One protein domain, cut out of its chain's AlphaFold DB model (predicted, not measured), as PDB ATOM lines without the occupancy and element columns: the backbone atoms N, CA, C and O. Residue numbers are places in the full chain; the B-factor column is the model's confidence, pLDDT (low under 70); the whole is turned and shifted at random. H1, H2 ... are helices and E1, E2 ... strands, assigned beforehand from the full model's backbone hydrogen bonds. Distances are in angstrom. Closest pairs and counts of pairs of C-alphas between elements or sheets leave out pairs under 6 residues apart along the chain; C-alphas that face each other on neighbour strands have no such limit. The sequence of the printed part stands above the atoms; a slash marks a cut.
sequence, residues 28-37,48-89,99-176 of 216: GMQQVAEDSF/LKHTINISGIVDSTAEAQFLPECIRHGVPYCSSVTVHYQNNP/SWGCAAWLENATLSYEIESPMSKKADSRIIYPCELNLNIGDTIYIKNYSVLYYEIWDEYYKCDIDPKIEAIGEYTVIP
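Overview. This is residues 28 to 37, 48 to 89 and 99 to 176 of the 216 residues of an uncharacterized protein of Fibrobacter sp. UWCM (UniProt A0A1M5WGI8). One long, twisted sheet has the hairpin E5 and E6 along its length; at one end E2 and E3 bend sharply and fold back, bringing E4 over the hairpin, while short E1 lies beside the other half of E5. Helix H1 sits beside the strands, and the unnamed residues 64 to 89 loop out toward the far end. The printed part has 130 residues, with E1, E2, E3, H1, E4, E5 and E6 along the chain; the class is mostly strand, and the branched sheet is mixed. It is only just compact, close to loose, with a radius of gyration of the C-alphas of 16.8 A and spans of 50 by 36 by 20 A.

Along the chain. E5, residues 140 to 154, is 37.8 A long and starts at C-alpha 140 (212.201, 176.930, 318.713). E6, residues 161 to 175, is 41.0 A long and ends at C-alpha 175 (216.588, 179.144, 320.054). E2 is residues 52 to 63, 22.3 A; E3 102 to 112, 21.8 A; E1 30 to 33; E4 126 to 129; H1 118 to 122.

Arrangement. E5 and E6 are an antiparallel hairpin, with N 149 and O 167 2.9 A apart. On the other side of E5 are E1, parallel, N 32 to O 150 2.9 A, and E2, antiparallel, N 54 to O 143 2.9 A. E2 bends by 101 degrees at residue 59 and is antiparallel to E3, N 55 to O 110 2.9 A. E3 is antiparallel to E4, N 104 to O 127 2.9 A. The closest C-alphas of E4 and E6, Tyr 129 and Ala 168, are 5.7 A apart. H1, its O i to N i+4 pair within hydrogen-bond range, is at the sheet's level, height 0.7 A.

Size, cuts and confidence. The farthest C-alphas, Tyr 77 and Pro 176, are 52.1 A apart. Cuts leave gaps of 23.7 A between C-alphas 37 and 48 and 11.6 A between 89 and 99. Of the links printed whole, none is long. Mean pLDDT of the printed part is 72.5; 54 residues are under 70, among them 64 to 89 and 151 to 165.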
ATOM      1  N   GLY A  28     191.700 184.758 320.005       66.00
ATOM      2  CA  GLY A  28     191.900 185.351 321.328       66.00
ATOM      3  C   GLY A  28     192.498 186.760 321.316       66.00
ATOM      4  O   GLY A  28     192.521 187.396 322.368       66.00
ATOM      5  N   MET A  29     192.892 187.263 320.139       73.50
ATOM      6  CA  MET A  29     193.289 188.654 319.933       73.50
ATOM      7  C   MET A  29     192.222 189.619 320.458       73.50
ATOM      8  O   MET A  29     191.027 189.453 320.196       73.50
ATOM      9  N   GLN A  30     192.674 190.626 321.200       71.44
ATOM     10  CA  GLN A  30     191.825 191.682 321.732       71.44
ATOM     11  C   GLN A  30     191.600 192.739 320.654       71.44
ATOM     12  O   GLN A  30     192.524 193.078 319.921       71.44
ATOM     13  N   GLN A  31     190.375 193.243 320.554       67.38
ATOM     14  CA  GLN A  31     190.011 194.315 319.631       67.38
ATOM     15  C   GLN A  31     189.528 195.501 320.445       67.38
ATOM     16  O   GLN A  31     188.627 195.348 321.273       67.38
ATOM     17  N   VAL A  32     190.126 196.661 320.206       62.09
ATOM     18  CA  VAL A  32     189.698 197.927 320.789       62.09
ATOM     19  C   VAL A  32     189.378 198.872 319.641       62.09
ATOM     20  O   VAL A  32     190.270 199.308 318.923       62.09
ATOM     21  N   ALA A  33     188.093 199.158 319.456       54.41
ATOM     22  CA  ALA A  33     187.679 200.328 318.700       54.41
ATOM     23  C   ALA A  33     187.708 201.495 319.688       54.41
ATOM     24  O   ALA A  33     186.958 201.490 320.666       54.41
ATOM     25  N   GLU A  34     188.627 202.435 319.500       51.31
ATOM     26  CA  GLU A  34     188.578 203.682 320.250       51.31
ATOM     27  C   GLU A  34     187.403 204.480 319.672       51.31
ATOM     28  O   GLU A  34     187.430 204.895 318.512       51.31
ATOM     29  N   ASP A  35     186.316 204.606 320.439       44.25
ATOM     30  CA  ASP A  35     185.222 205.507 320.086       44.25
ATOM     31  C   ASP A  35     185.787 206.929 320.181       44.25
ATOM     32  O   ASP A  35     185.873 207.516 321.259       44.25
ATOM     33  N   SER A  36     186.244 207.465 319.051       45.75
ATOM     34  CA  SER A  36     186.865 208.782 318.958       45.75
ATOM     35  C   SER A  36     185.824 209.890 319.107       45.75
ATOM     36  O   SER A  36     185.511 210.577 318.142       45.75
ATOM     37  N   PHE A  37     185.257 210.073 320.295       41.72
ATOM     38  CA  PHE A  37     184.615 211.326 320.678       41.72
ATOM     39  C   PHE A  37     184.816 211.548 322.181       41.72
ATOM     40  O   PHE A  37     184.276 210.822 323.009       41.72
ATOM     41  N   LEU A  48     196.881 194.387 329.773       55.53
ATOM     42  CA  LEU A  48     197.042 193.048 329.202       55.53
ATOM     43  C   LEU A  48     196.766 191.991 330.282       55.53
ATOM     44  O   LEU A  48     197.652 191.288 330.748       55.53
ATOM     45  N   LYS A  49     195.514 191.896 330.728       57.12
ATOM     46  CA  LYS A  49     195.033 190.934 331.726       57.12
ATOM     47  C   LYS A  49     194.870 189.538 331.133       57.12
ATOM     48  O   LYS A  49     194.582 188.591 331.858       57.12
ATOM     49  N   HIS A  50     194.974 189.413 329.815       70.44
ATOM     50  CA  HIS A  50     194.682 188.196 329.072       70.44
ATOM     51  C   HIS A  50     195.919 187.764 328.302       70.44
ATOM     52  O   HIS A  50     195.983 187.895 327.084       70.44
ATOM     53  N   THR A  51     196.910 187.285 329.044       81.75
ATOM     54  CA  THR A  51     198.148 186.760 328.483       81.75
ATOM     55  C   THR A  51     198.192 185.245 328.590       81.75
ATOM     56  O   THR A  51     197.521 184.630 329.424       81.75
ATOM     57  N   ILE A  52     198.997 184.640 327.727       87.38
ATOM     58  CA  ILE A  52     199.340 183.222 327.771       87.38
ATOM     59  C   ILE A  52     200.838 183.051 327.546       87.38
ATOM     60  O   ILE A  52     201.498 183.929 327.008       87.38
ATOM     61  N   ASN A  53     201.390 181.914 327.929       91.25
ATOM     62  CA  ASN A  53     202.730 181.519 327.528       91.25
ATOM     63  C   ASN A  53     202.614 180.528 326.371       91.25
ATOM     64  O   ASN A  53     201.839 179.570 326.452       91.25
ATOM     65  N   ILE A  54     203.394 180.751 325.320       93.88
ATOM     66  CA  ILE A  54     203.429 179.920 324.117       93.88
ATOM     67  C   ILE A  54     204.841 179.389 323.932       93.88
ATOM     68  O   ILE A  54     205.811 180.128 324.081       93.88
ATOM     69  N   SER A  55     204.976 178.126 323.556       95.31
ATOM     70  CA  SER A  55     206.212 177.619 322.970       95.31
ATOM     71  C   SER A  55     205.933 176.671 321.819       95.31
ATOM     72  O   SER A  55     204.849 176.100 321.729       95.31
ATOM     73  N   GLY A  56     206.895 176.502 320.923       93.81
ATOM     74  CA  GLY A  56     206.769 175.580 319.801       93.81
ATOM     75  C   GLY A  56     207.907 175.728 318.805       93.81
ATOM     76  O   GLY A  56     208.817 176.534 319.000       93.81
ATOM     77  N   ILE A  57     207.848 174.935 317.742       94.12
ATOM     78  CA  ILE A  57     208.805 174.970 316.636       94.12
ATOM     79  C   ILE A  57     208.163 175.730 315.484       94.12
ATOM     80  O   ILE A  57     207.044 175.415 315.099       94.12
ATOM     81  N   VAL A  58     208.855 176.708 314.914       93.44
ATOM     82  CA  VAL A  58     208.369 177.458 313.754       93.44
ATOM     83  C   VAL A  58     208.272 176.518 312.553       93.44
ATOM     84  O   VAL A  58     209.279 176.005 312.070       93.44
ATOM     85  N   ASP A  59     207.061 176.285 312.066       92.62
ATOM     86  CA  ASP A  59     206.798 175.464 310.881       92.62
ATOM     87  C   ASP A  59     206.752 176.315 309.612       92.62
ATOM     88  O   ASP A  59     207.363 175.995 308.593       92.62
ATOM     89  N   SER A  60     206.069 177.454 309.692       87.56
ATOM     90  CA  SER A  60     205.982 178.419 308.602       87.56
ATOM     91  C   SER A  60     205.862 179.835 309.135       87.56
ATOM     92  O   SER A  60     205.405 180.054 310.262       87.56
ATOM     93  N   THR A  61     206.274 180.791 308.307       85.38
ATOM     94  CA  THR A  61     206.138 182.223 308.558       85.38
ATOM     95  C   THR A  61     205.451 182.895 307.374       85.38
ATOM     96  O   THR A  61     205.557 182.440 306.233       85.38
ATOM     97  N   ALA A  62     204.705 183.958 307.648       81.25
ATOM     98  CA  ALA A  62     204.097 184.808 306.634       81.25
ATOM     99  C   ALA A  62     204.054 186.254 307.128       81.25
ATOM    100  O   ALA A  62     204.050 186.504 308.331       81.25
ATOM    101  N   GLU A  63     203.970 187.205 306.209       71.44
ATOM    102  CA  GLU A  63     203.628 188.584 306.559       71.44
ATOM    103  C   GLU A  63     202.168 188.635 307.036       71.44
ATOM    104  O   GLU A  63     201.277 188.063 306.396       71.44
ATOM    105  N   ALA A  64     201.903 189.295 308.167       64.31
ATOM    106  CA  ALA A  64     200.535 189.508 308.624       64.31
ATOM    107  C   ALA A  64     199.935 190.700 307.858       64.31
ATOM    108  O   ALA A  64     200.337 191.843 308.045       64.31
ATOM    109  N   GLN A  65     198.983 190.437 306.958       58.28
ATOM    110  CA  GLN A  65     198.353 191.476 306.134       58.28
ATOM    111  C   GLN A  65     196.965 191.877 306.656       58.28
ATOM    112  O   GLN A  65     196.194 191.044 307.144       58.28
ATOM    113  N   PHE A  66     196.618 193.157 306.485       57.66
ATOM    114  CA  PHE A  66     195.315 193.725 306.843       57.66
ATOM    115  C   PHE A  66     194.543 194.176 305.604       57.66
ATOM    116  O   PHE A  66     195.083 194.891 304.765       57.66
ATOM    117  N   LEU A  67     193.262 193.796 305.521       51.50
ATOM    118  CA  LEU A  67     192.273 194.367 304.599       51.50
ATOM    119  C   LEU A  67     191.067 194.905 305.415       51.50
ATOM    120  O   LEU A  67     190.044 194.227 305.553       51.50
ATOM    121  N   PRO A  68     191.178 196.101 306.018       47.44
ATOM    122  CA  PRO A  68     190.094 196.853 306.626       47.44
ATOM    123  C   PRO A  68     189.140 197.375 305.540       47.44
ATOM    124  O   PRO A  68     189.146 198.542 305.165       47.44
ATOM    125  N   GLU A  69     188.261 196.511 305.041       46.59
ATOM    126  CA  GLU A  69     187.125 196.946 304.209       46.59
ATOM    127  C   GLU A  69     185.897 197.357 305.044       46.59
ATOM    128  O   GLU A  69     184.826 197.616 304.495       46.59
ATOM    129  N   CYS A  70     186.022 197.448 306.374       49.69
ATOM    130  CA  CYS A  70     184.852 197.437 307.254       49.69
ATOM    131  C   CYS A  70     184.444 198.732 307.933       49.69
ATOM    132  O   CYS A  70     183.362 198.779 308.517       49.69
ATOM    133  N   ILE A  71     185.215 199.805 307.835       50.66
ATOM    134  CA  ILE A  71     184.895 201.002 308.610       50.66
ATOM    135  C   ILE A  71     184.220 202.016 307.699       50.66
ATOM    136  O   ILE A  71     184.766 203.056 307.376       50.66
ATOM    137  N   ARG A  72     183.021 201.689 307.203       46.94
ATOM    138  CA  ARG A  72     182.232 202.618 306.369       46.94
ATOM    139  C   ARG A  72     180.975 203.172 307.027       46.94
ATOM    140  O   ARG A  72     180.271 203.951 306.394       46.94
ATOM    141  N   HIS A  73     180.691 202.816 308.279       43.12
ATOM    142  CA  HIS A  73     179.390 203.135 308.878       43.12
ATOM    143  C   HIS A  73     179.430 203.695 310.311       43.12
ATOM    144  O   HIS A  73     178.366 203.924 310.877       43.12
ATOM    145  N   GLY A  74     180.615 203.930 310.893       46.44
ATOM    146  CA  GLY A  74     180.750 204.265 312.318       46.44
ATOM    147  C   GLY A  74     180.773 205.752 312.686       46.44
ATOM    148  O   GLY A  74     180.358 206.086 313.789       46.44
ATOM    149  N   VAL A  75     181.217 206.653 311.799       51.12
ATOM    150  CA  VAL A  75     181.466 208.055 312.192       51.12
ATOM    151  C   VAL A  75     180.332 208.971 311.748       51.12
ATOM    152  O   VAL A  75     180.124 209.152 310.540       51.12
ATOM    153  N   PRO A  76     179.602 209.594 312.691       45.12
ATOM    154  CA  PRO A  76     178.690 210.682 312.372       45.12
ATOM    155  C   PRO A  76     179.448 211.757 311.579       45.12
ATOM    156  O   PRO A  76     180.548 212.133 311.955       45.12
ATOM    157  N   TYR A  77     178.862 212.263 310.491       53.38
ATOM    158  CA  TYR A  77     179.420 213.329 309.633       53.38
ATOM    159  C   TYR A  77     180.498 212.924 308.608       53.38
ATOM    160  O   TYR A  77     180.873 213.759 307.785       53.38
ATOM    161  N   CYS A  78     180.899 211.651 308.539       54.91
ATOM    162  CA  CYS A  78     181.763 211.145 307.469       54.91
ATOM    163  C   CYS A  78     180.952 210.486 306.345       54.91
ATOM    164  O   CYS A  78     180.358 209.426 306.520       54.91
ATOM    165  N   SER A  79     180.936 211.108 305.159       54.88
ATOM    166  CA  SER A  79     180.306 210.524 303.958       54.88
ATOM    167  C   SER A  79     181.144 209.406 303.322       54.88
ATOM    168  O   SER A  79     180.610 208.544 302.622       54.88
ATOM    169  N   SER A  80     182.447 209.397 303.599       57.28
ATOM    170  CA  SER A  80     183.395 208.357 303.221       57.28
ATOM    171  C   SER A  80     184.517 208.303 304.247       57.28
ATOM    172  O   SER A  80     184.978 209.353 304.685       57.28
ATOM    173  N   VAL A  81     184.965 207.096 304.575       58.69
ATOM    174  CA  VAL A  81     186.157 206.860 305.390       58.69
ATOM    175  C   VAL A  81     187.299 206.421 304.476       58.69
ATOM    176  O   VAL A  81     187.109 205.520 303.650       58.69
ATOM    177  N   THR A  82     188.459 207.055 304.613       61.06
ATOM    178  CA  THR A  82     189.728 206.588 304.055       61.06
ATOM    179  C   THR A  82     190.399 205.714 305.101       61.06
ATOM    180  O   THR A  82     190.490 206.089 306.263       61.06
ATOM    181  N   VAL A  83     190.892 204.548 304.706       58.44
ATOM    182  CA  VAL A  83     191.760 203.768 305.588       58.44
ATOM    183  C   VAL A  83     193.181 203.940 305.090       58.44
ATOM    184  O   VAL A  83     193.481 203.595 303.942       58.44
ATOM    185  N   HIS A  84     194.025 204.522 305.932       56.03
ATOM    186  CA  HIS A  84     195.444 204.655 305.671       56.03
ATOM    187  C   HIS A  84     196.117 203.376 306.115       56.03
ATOM    188  O   HIS A  84     196.169 203.003 307.282       56.03
ATOM    189  N   TYR A  85     196.624 202.670 305.124       55.56
ATOM    190  CA  TYR A  85     197.558 201.598 305.355       55.56
ATOM    191  C   TYR A  85     198.911 202.269 305.397       55.56
ATOM    192  O   TYR A  85     199.375 202.762 304.365       55.56
ATOM    193  N   GLN A  86     199.550 202.310 306.557       49.00
ATOM    194  CA  GLN A  86     200.970 202.605 306.545       49.00
ATOM    195  C   GLN A  86     201.649 201.468 305.750       49.00
ATOM    196  O   GLN A  86     201.619 200.306 306.131       49.00
ATOM    197  N   ASN A  87     202.137 201.823 304.557       45.94
ATOM    198  CA  ASN A  87     202.805 200.991 303.550       45.94
ATOM    199  C   ASN A  87     202.023 199.797 302.961       45.94
ATOM    200  O   ASN A  87     202.381 198.637 303.134       45.94
ATOM    201  N   ASN A  88     201.023 200.097 302.118       36.84
ATOM    202  CA  ASN A  88     200.488 199.155 301.121       36.84
ATOM    203  C   ASN A  88     200.939 199.526 299.683       36.84
ATOM    204  O   ASN A  88     200.403 200.475 299.102       36.84
ATOM    205  N   PRO A  89     201.870 198.771 299.064       35.16
ATOM    206  CA  PRO A  89     202.375 199.023 297.713       35.16
ATOM    207  C   PRO A  89     201.533 198.398 296.580       35.16
ATOM    208  O   PRO A  89     201.963 198.423 295.426       35.16
ATOM    209  N   SER A  99     207.336 195.448 307.153       40.34
ATOM    210  CA  SER A  99     206.406 194.378 307.519       40.34
ATOM    211  C   SER A  99     205.658 194.704 308.811       40.34
ATOM    212  O   SER A  99     206.262 194.971 309.850       40.34
ATOM    213  N   TRP A 100     204.331 194.628 308.749       54.59
ATOM    214  CA  TRP A 100     203.402 194.950 309.832       54.59
ATOM    215  C   TRP A 100     203.069 193.708 310.649       54.59
ATOM    216  O   TRP A 100     202.035 193.078 310.457       54.59
ATOM    217  N   GLY A 101     203.977 193.345 311.555       62.47
ATOM    218  CA  GLY A 101     203.904 192.087 312.291       62.47
ATOM    219  C   GLY A 101     204.087 190.874 311.372       62.47
ATOM    220  O   GLY A 101     203.687 190.835 310.210       62.47
ATOM    221  N   CYS A 102     204.741 189.849 311.884       78.31
ATOM    222  CA  CYS A 102     204.939 188.607 311.163       78.31
ATOM    223  C   CYS A 102     204.093 187.542 311.835       78.31
ATOM    224  O   CYS A 102     203.909 187.550 313.048       78.31
ATOM    225  N   ALA A 103     203.547 186.637 311.045       85.69
ATOM    226  CA  ALA A 103     202.812 185.496 311.538       85.69
ATOM    227  C   ALA A 103     203.694 184.258 311.506       85.69
ATOM    228  O   ALA A 103     204.431 184.049 310.543       85.69
ATOM    229  N   ALA A 104     203.595 183.419 312.531       89.06
ATOM    230  CA  ALA A 104     204.181 182.088 312.514       89.06
ATOM    231  C   ALA A 104     203.153 181.035 312.916       89.06
ATOM    232  O   ALA A 104     202.301 181.266 313.779       89.06
ATOM    233  N   TRP A 105     203.265 179.863 312.297       93.38
ATOM    234  CA  TRP A 105     202.567 178.654 312.710       93.38
ATOM    235  C   TRP A 105     203.550 177.760 313.440       93.38
ATOM    236  O   TRP A 105     204.654 177.511 312.954       93.38
ATOM    237  N   LEU A 106     203.141 177.290 314.613       93.81
ATOM    238  CA  LEU A 106     203.982 176.473 315.468       93.81
ATOM    239  C   LEU A 106     203.606 174.989 315.377       93.81
ATOM    240  O   LEU A 106     202.468 174.592 315.632       93.81
ATOM    241  N   GLU A 107     204.590 174.151 315.078       93.56
ATOM    242  CA  GLU A 107     204.549 172.716 315.326       93.56
ATOM    243  C   GLU A 107     204.819 172.424 316.807       93.56
ATOM    244  O   GLU A 107     205.611 173.104 317.466       93.56
ATOM    245  N   ASN A 108     204.169 171.382 317.337       92.62
ATOM    246  CA  ASN A 108     204.278 170.978 318.746       92.62
ATOM    247  C   ASN A 108     204.020 172.136 319.728       92.62
ATOM    248  O   ASN A 108     204.671 172.244 320.769       92.62
ATOM    249  N   ALA A 109     203.067 173.007 319.376       92.38
ATOM    250  CA  ALA A 109     202.724 174.172 320.171       92.38
ATOM    251  C   ALA A 109     202.254 173.765 321.575       92.38
ATOM    252  O   ALA A 109     201.325 172.972 321.733       92.38
ATOM    253  N   THR A 110     202.884 174.339 322.595       94.75
ATOM    254  CA  THR A 110     202.471 174.231 323.991       94.75
ATOM    255  C   THR A 110     201.946 175.583 324.444       94.75
ATOM    256  O   THR A 110     202.637 176.595 324.344       94.75
ATOM    257  N   LEU A 111     200.718 175.592 324.956       92.62
ATOM    258  CA  LEU A 111     200.056 176.776 325.488       92.62
ATOM    259  C   LEU A 111     199.850 176.578 326.988       92.62
ATOM    260  O   LEU A 111     199.356 175.538 327.420       92.62
ATOM    261  N   SER A 112     200.220 177.570 327.789       91.62
ATOM    262  CA  SER A 112     199.961 177.565 329.230       91.62
ATOM    263  C   SER A 112     199.517 178.940 329.704       91.62
ATOM    264  O   SER A 112     199.842 179.956 329.099       91.62
ATOM    265  N   TYR A 113     198.735 178.977 330.774       87.56
ATOM    266  CA  TYR A 113     198.206 180.209 331.335       87.56
ATOM    267  C   TYR A 113     197.980 180.029 332.831       87.56
ATOM    268  O   TYR A 113     197.607 178.947 333.282       87.56
ATOM    269  N   GLU A 114     198.209 181.091 333.597       82.25
ATOM    270  CA  GLU A 114     197.941 181.088 335.039       82.25
ATOM    271  C   GLU A 114     196.459 181.354 335.326       82.25
ATOM    272  O   GLU A 114     195.882 180.777 336.244       82.25
ATOM    273  N   ILE A 115     195.832 182.213 334.514       80.06
ATOM    274  CA  ILE A 115     194.441 182.640 334.664       80.06
ATOM    275  C   ILE A 115     193.715 182.443 333.336       80.06
ATOM    276  O   ILE A 115     194.198 182.845 332.277       80.06
ATOM    277  N   GLU A 116     192.542 181.818 333.395       80.94
ATOM    278  CA  GLU A 116     191.690 181.644 332.223       80.94
ATOM    279  C   GLU A 116     191.241 183.007 331.669       80.94
ATOM    280  O   GLU A 116     190.728 183.861 332.393       80.94
ATOM    281  N   SER A 117     191.416 183.203 330.366       73.62
ATOM    282  CA  SER A 117     191.134 184.450 329.666       73.62
ATOM    283  C   SER A 117     190.515 184.197 328.284       73.62
ATOM    284  O   SER A 117     190.569 183.077 327.769       73.62
ATOM    285  N   PRO A 118     189.928 185.218 327.632       74.00
ATOM    286  CA  PRO A 118     189.516 185.109 326.233       74.00
ATOM    287  C   PRO A 118     190.652 184.642 325.312       74.00
ATOM    288  O   PRO A 118     190.394 183.858 324.399       74.00
ATOM    289  N   MET A 119     191.891 185.068 325.601       77.19
ATOM    290  CA  MET A 119     193.090 184.609 324.903       77.19
ATOM    291  C   MET A 119     193.313 183.116 325.135       77.19
ATOM    292  O   MET A 119     193.353 182.344 324.183       77.19
ATOM    293  N   SER A 120     193.341 182.671 326.394       80.56
ATOM    294  CA  SER A 120     193.616 181.266 326.718       80.56
ATOM    295  C   SER A 120     192.558 180.280 326.221       80.56
ATOM    296  O   SER A 120     192.878 179.130 325.943       80.56
ATOM    297  N   LYS A 121     191.301 180.716 326.079       81.00
ATOM    298  CA  LYS A 121     190.206 179.881 325.555       81.00
ATOM    299  C   LYS A 121     190.284 179.626 324.060       81.00
ATOM    300  O   LYS A 121     189.701 178.655 323.584       81.00
ATOM    301  N   LYS A 122     190.869 180.564 323.320       82.69
ATOM    302  CA  LYS A 122     190.798 180.582 321.859       82.69
ATOM    303  C   LYS A 122     192.147 180.349 321.205       82.69
ATOM    304  O   LYS A 122     192.136 179.875 320.077       82.69
ATOM    305  N   ALA A 123     193.243 180.672 321.889       85.00
ATOM    306  CA  ALA A 123     194.589 180.582 321.354       85.00
ATOM    307  C   ALA A 123     194.879 179.216 320.734       85.00
ATOM    308  O   ALA A 123     194.459 178.169 321.232       85.00
ATOM    309  N   ASP A 124     195.615 179.260 319.636       87.44
ATOM    310  CA  ASP A 124     196.049 178.099 318.884       87.44
ATOM    311  C   ASP A 124     197.552 178.199 318.594       87.44
ATOM    312  O   ASP A 124     198.284 178.941 319.251       87.44
ATOM    313  N   SER A 125     198.037 177.414 317.635       89.56
ATOM    314  CA  SER A 125     199.444 177.409 317.245       89.56
ATOM    315  C   SER A 125     199.878 178.630 316.431       89.56
ATOM    316  O   SER A 125     201.041 178.693 316.033       89.56
ATOM    317  N   ARG A 126     198.978 179.576 316.135       90.38
ATOM    318  CA  ARG A 126     199.299 180.771 315.353       90.38
ATOM    319  C   ARG A 126     199.683 181.911 316.268       90.38
ATOM    320  O   ARG A 126     198.970 182.242 317.214       90.38
ATOM    321  N   ILE A 127     200.784 182.561 315.928       89.62
ATOM    322  CA  ILE A 127     201.267 183.741 316.633       89.62
ATOM    323  C   ILE A 127     201.495 184.889 315.660       89.62
ATOM    324  O   ILE A 127     201.805 184.660 314.494       89.62
ATOM    325  N   ILE A 128     201.358 186.111 316.160       87.56
ATOM    326  CA  ILE A 128     201.891 187.328 315.558       87.56
ATOM    327  C   ILE A 128     203.114 187.719 316.389       87.56
ATOM    328  O   ILE A 128     203.086 187.610 317.611       87.56
ATOM    329  N   TYR A 129     204.191 188.145 315.746       82.06
ATOM    330  CA  TYR A 129     205.439 188.522 316.398       82.06
ATOM    331  C   TYR A 129     206.088 189.722 315.681       82.06
ATOM    332  O   TYR A 129     205.784 189.965 314.510       82.06
ATOM    333  N   PRO A 130     206.978 190.479 316.349       77.31
ATOM    334  CA  PRO A 130     207.743 191.549 315.706       77.31
ATOM    335  C   PRO A 130     208.649 190.978 314.613       77.31
ATOM    336  O   PRO A 130     209.443 190.073 314.876       77.31
ATOM    337  N   CYS A 131     208.542 191.469 313.381       75.81
ATOM    338  CA  CYS A 131     209.293 190.917 312.249       75.81
ATOM    339  C   CYS A 131     210.813 191.013 312.415       75.81
ATOM    340  O   CYS A 131     211.543 190.170 311.898       75.81
ATOM    341  N   GLU A 132     211.285 191.974 313.206       76.94
ATOM    342  CA  GLU A 132     212.686 192.169 313.576       76.94
ATOM    343  C   GLU A 132     213.282 190.944 314.289       76.94
ATOM    344  O   GLU A 132     214.500 190.749 314.281       76.94
ATOM    345  N   LEU A 133     212.431 190.086 314.868       79.75
ATOM    346  CA  LEU A 133     212.830 188.825 315.488       79.75
ATOM    347  C   LEU A 133     213.394 187.813 314.471       79.75
ATOM    348  O   LEU A 133     214.105 186.900 314.880       79.75
ATOM    349  N   ASN A 134     213.105 187.976 313.170       80.75
ATOM    350  CA  ASN A 134     213.646 187.170 312.065       80.75
ATOM    351  C   ASN A 134     213.579 185.645 312.304       80.75
ATOM    352  O   ASN A 134     214.583 184.937 312.209       80.75
ATOM    353  N   LEU A 135     212.386 185.133 312.628       84.56
ATOM    354  CA  LEU A 135     212.167 183.703 312.858       84.56
ATOM    355  C   LEU A 135     212.361 182.877 311.583       84.56
ATOM    356  O   LEU A 135     211.753 183.168 310.552       84.56
ATOM    357  N   ASN A 136     213.132 181.796 311.684       89.00
ATOM    358  CA  ASN A 136     213.306 180.828 310.609       89.00
ATOM    359  C   ASN A 136     212.503 179.558 310.877       89.00
ATOM    360  O   ASN A 136     212.292 179.148 312.019       89.00
ATOM    361  N   ILE A 137     212.105 178.884 309.798       91.19
ATOM    362  CA  ILE A 137     211.501 177.553 309.882       91.19
ATOM    363  C   ILE A 137     212.475 176.599 310.585       91.19
ATOM    364  O   ILE A 137     213.605 176.409 310.139       91.19
ATOM    365  N   GLY A 138     212.000 175.950 311.645       88.44
ATOM    366  CA  GLY A 138     212.755 175.036 312.496       88.44
ATOM    367  C   GLY A 138     213.258 175.648 313.802       88.44
ATOM    368  O   GLY A 138     213.663 174.884 314.678       88.44
ATOM    369  N   ASP A 139     213.207 176.973 313.962       92.06
ATOM    370  CA  ASP A 139     213.572 177.626 315.220       92.06
ATOM    371  C   ASP A 139     212.580 177.255 316.324       92.06
ATOM    372  O   ASP A 139     211.376 177.132 316.089       92.06
ATOM    373  N   THR A 140     213.075 177.097 317.550       93.50
ATOM    374  CA  THR A 140     212.201 176.930 318.713       93.50
ATOM    375  C   THR A 140     211.971 178.290 319.345       93.50
ATOM    376  O   THR A 140     212.923 178.979 319.712       93.50
ATOM    377  N   ILE A 141     210.709 178.663 319.515       93.50
ATOM    378  CA  ILE A 141     210.312 179.917 320.144       93.50
ATOM    379  C   ILE A 141     209.631 179.661 321.484       93.50
ATOM    380  O   ILE A 141     208.860 178.713 321.640       93.50
ATOM    381  N   TYR A 142     209.910 180.535 322.444       93.94
ATOM    382  CA  TYR A 142     209.217 180.649 323.717       93.94
ATOM    383  C   TYR A 142     208.773 182.095 323.880       93.94
ATOM    384  O   TYR A 142     209.570 183.016 323.709       93.94
ATOM    385  N   ILE A 143     207.507 182.297 324.212       91.50
ATOM    386  CA  ILE A 143     206.916 183.610 324.415       91.50
ATOM    387  C   ILE A 143     206.211 183.585 325.755       91.50
ATOM    388  O   ILE A 143     205.251 182.837 325.946       91.50
ATOM    389  N   LYS A 144     206.691 184.393 326.692       88.88
ATOM    390  CA  LYS A 144     206.039 184.571 327.986       88.88
ATOM    391  C   LYS A 144     205.145 185.805 327.943       88.88
ATOM    392  O   LYS A 144     205.495 186.790 327.298       88.88
ATOM    393  N   ASN A 145     204.018 185.764 328.650       84.62
ATOM    394  CA  ASN A 145     203.067 186.877 328.726       84.62
ATOM    395  C   ASN A 145     202.556 187.351 327.348       84.62
ATOM    396  O   ASN A 145     202.318 188.538 327.141       84.62
ATOM    397  N   TYR A 146     202.380 186.418 326.412       86.81
ATOM    398  CA  TYR A 146     201.935 186.682 325.052       86.81
ATOM    399  C   TYR A 146     200.487 187.176 324.991       86.81
ATOM    400  O   TYR A 146     199.581 186.542 325.542       86.81
ATOM    401  N   SER A 147     200.267 188.271 324.270       83.06
ATOM    402  CA  SER A 147     198.952 188.800 323.914       83.06
ATOM    403  C   SER A 147     199.047 189.578 322.604       83.06
ATOM    404  O   SER A 147     200.090 190.142 322.280       83.06
ATOM    405  N   VAL A 148     197.935 189.645 321.872       78.69
ATOM    406  CA  VAL A 148     197.817 190.454 320.654       78.69
ATOM    407  C   VAL A 148     196.664 191.428 320.807       78.69
ATOM    408  O   VAL A 148     195.572 191.039 321.235       78.69
ATOM    409  N   LEU A 149     196.916 192.675 320.436       73.06
ATOM    410  CA  LEU A 149     195.946 193.750 320.398       73.06
ATOM    411  C   LEU A 149     195.802 194.253 318.962       73.06
ATOM    412  O   LEU A 149     196.792 194.514 318.289       73.06
ATOM    413  N   TYR A 150     194.561 194.405 318.523       72.88
ATOM    414  CA  TYR A 150     194.182 195.172 317.348       72.88
ATOM    415  C   TYR A 150     193.462 196.435 317.814       72.88
ATOM    416  O   TYR A 150     192.542 196.344 318.633       72.88
ATOM    417  N   TYR A 151     193.869 197.588 317.295       67.56
ATOM    418  CA  TYR A 151     193.223 198.863 317.583       67.56
ATOM    419  C   TYR A 151     193.241 199.799 316.380       67.56
ATOM    420  O   TYR A 151     194.049 199.650 315.467       67.56
ATOM    421  N   GLU A 152     192.319 200.753 316.372       65.88
ATOM    422  CA  GLU A 152     192.122 201.712 315.286       65.88
ATOM    423  C   GLU A 152     192.331 203.120 315.836       65.88
ATOM    424  O   GLU A 152     191.690 203.486 316.819       65.88
ATOM    425  N   ILE A 153     193.229 203.892 315.215       64.44
ATOM    426  CA  ILE A 153     193.446 205.300 315.559       64.44
ATOM    427  C   ILE A 153     192.732 206.171 314.528       64.44
ATOM    428  O   ILE A 153     192.924 206.003 313.322       64.44
ATOM    429  N   TRP A 154     191.940 207.119 315.015       64.94
ATOM    430  CA  TRP A 154     191.296 208.143 314.200       64.94
ATOM    431  C   TRP A 154     192.177 209.389 314.107       64.94
ATOM    432  O   TRP A 154     192.755 209.814 315.108       64.94
ATOM    433  N   ASP A 155     192.266 210.003 312.925       61.25
ATOM    434  CA  ASP A 155     192.923 211.309 312.786       61.25
ATOM    435  C   ASP A 155     192.088 212.389 313.502       61.25
ATOM    436  O   ASP A 155     191.068 212.860 312.991       61.25
ATOM    437  N   GLU A 156     192.542 212.783 314.697       51.41
ATOM    438  CA  GLU A 156     191.899 213.779 315.564       51.41
ATOM    439  C   GLU A 156     191.754 215.159 314.914       51.41
ATOM    440  O   GLU A 156     190.946 215.970 315.373       51.41
ATOM    441  N   TYR A 157     192.536 215.463 313.872       51.41
ATOM    442  CA  TYR A 157     192.613 216.826 313.378       51.41
ATOM    443  C   TYR A 157     191.490 217.150 312.402       51.41
ATOM    444  O   TYR A 157     190.744 218.064 312.720       51.41
ATOM    445  N   TYR A 158     191.298 216.470 311.262       50.12
ATOM    446  CA  TYR A 158     190.241 216.886 310.305       50.12
ATOM    447  C   TYR A 158     189.802 215.843 309.264       50.12
ATOM    448  O   TYR A 158     189.213 216.226 308.247       50.12
ATOM    449  N   LYS A 159     190.085 214.549 309.426       58.38
ATOM    450  CA  LYS A 159     189.872 213.614 308.315       58.38
ATOM    451  C   LYS A 159     189.188 212.345 308.773       58.38
ATOM    452  O   LYS A 159     189.497 211.797 309.819       58.38
ATOM    453  N   CYS A 160     188.231 211.900 307.966       61.78
ATOM    454  CA  CYS A 160     187.555 210.613 308.081       61.78
ATOM    455  C   CYS A 160     188.536 209.481 307.748       61.78
ATOM    456  O   CYS A 160     188.288 208.683 306.853       61.78
ATOM    457  N   ASP A 161     189.678 209.483 308.412       63.22
ATOM    458  CA  ASP A 161     190.875 208.746 308.090       63.22
ATOM    459  C   ASP A 161     191.205 207.860 309.293       63.22
ATOM    460  O   ASP A 161     191.129 208.308 310.441       63.22
ATOM    461  N   ILE A 162     191.523 206.595 309.025       65.06
ATOM    462  CA  ILE A 162     191.793 205.590 310.058       65.06
ATOM    463  C   ILE A 162     193.130 204.927 309.799       65.06
ATOM    464  O   ILE A 162     193.365 204.453 308.688       65.06
ATOM    465  N   ASP A 163     193.927 204.808 310.855       65.38
ATOM    466  CA  ASP A 163     195.150 204.016 310.903       65.38
ATOM    467  C   ASP A 163     194.924 202.761 311.774       65.38
ATOM    468  O   ASP A 163     194.951 202.849 313.009       65.38
ATOM    469  N   PRO A 164     194.684 201.572 311.185       64.44
ATOM    470  CA  PRO A 164     194.601 200.329 311.940       64.44
ATOM    471  C   PRO A 164     195.996 199.880 312.389       64.44
ATOM    472  O   PRO A 164     196.964 199.937 311.630       64.44
ATOM    473  N   LYS A 165     196.095 199.373 313.616       67.88
ATOM    474  CA  LYS A 165     197.338 198.886 314.213       67.88
ATOM    475  C   LYS A 165     197.150 197.522 314.861       67.88
ATOM    476  O   LYS A 165     196.124 197.236 315.477       67.88
ATOM    477  N   ILE A 166     198.182 196.690 314.740       70.69
ATOM    478  CA  ILE A 166     198.335 195.462 315.518       70.69
ATOM    479  C   ILE A 166     199.608 195.534 316.329       70.69
ATOM    480  O   ILE A 166     200.667 195.898 315.827       70.69
ATOM    481  N   GLU A 167     199.494 195.115 317.577       70.56
ATOM    482  CA  GLU A 167     200.598 195.059 318.507       70.56
ATOM    483  C   GLU A 167     200.616 193.684 319.172       70.56
ATOM    484  O   GLU A 167     199.641 193.250 319.791       70.56
ATOM    485  N   ALA A 168     201.728 192.971 319.003       77.75
ATOM    486  CA  ALA A 168     201.983 191.703 319.670       77.75
ATOM    487  C   ALA A 168     202.982 191.926 320.801       77.75
ATOM    488  O   ALA A 168     204.107 192.370 320.579       77.75
ATOM    489  N   ILE A 169     202.579 191.582 322.019       77.62
ATOM    490  CA  ILE A 169     203.350 191.835 323.234       77.62
ATOM    491  C   ILE A 169     203.720 190.493 323.855       77.62
ATOM    492  O   ILE A 169     202.904 189.575 323.891       77.62
ATOM    493  N   GLY A 170     204.956 190.379 324.328       81.38
ATOM    494  CA  GLY A 170     205.473 189.190 324.993       81.38
ATOM    495  C   GLY A 170     206.976 189.289 325.241       81.38
ATOM    496  O   GLY A 170     207.671 190.098 324.628       81.38
ATOM    497  N   GLU A 171     207.489 188.459 326.144       85.12
ATOM    498  CA  GLU A 171     208.928 188.250 326.323       85.12
ATOM    499  C   GLU A 171     209.350 187.090 325.411       85.12
ATOM    500  O   GLU A 171     209.037 185.927 325.689       85.12
ATOM    501  N   TYR A 172     210.021 187.408 324.303       87.62
ATOM    502  CA  TYR A 172     210.402 186.444 323.271       87.62
ATOM    503  C   TYR A 172     211.790 185.860 323.544       87.62
ATOM    504  O   TYR A 172     212.759 186.583 323.767       87.62
ATOM    505  N   THR A 173     211.903 184.539 323.480       91.81
ATOM    506  CA  THR A 173     213.173 183.808 323.465       91.81
ATOM    507  C   THR A 173     213.179 182.883 322.260       91.81
ATOM    508  O   THR A 173     212.298 182.037 322.120       91.81
ATOM    509  N   VAL A 174     214.181 183.033 321.397       92.06
ATOM    510  CA  VAL A 174     214.348 182.217 320.190       92.06
ATOM    511  C   VAL A 174     215.609 181.386 320.339       92.06
ATOM    512  O   VAL A 174     216.679 181.913 320.639       92.06
ATOM    513  N   ILE A 175     215.475 180.081 320.137       90.94
ATOM    514  CA  ILE A 175     216.588 179.144 320.054       90.94
ATOM    515  C   ILE A 175     216.720 178.755 318.582       90.94
ATOM    516  O   ILE A 175     215.898 177.968 318.097       90.94
ATOM    517  N   PRO A 176     217.728 179.292 317.870       87.88
ATOM    518  CA  PRO A 176     217.945 178.960 316.475       87.88
ATOM    519  C   PRO A 176     218.178 177.465 316.310       87.88
ATOM    520  O   PRO A 176     218.883 176.845 317.119       87.88
TER     521      PRO A 176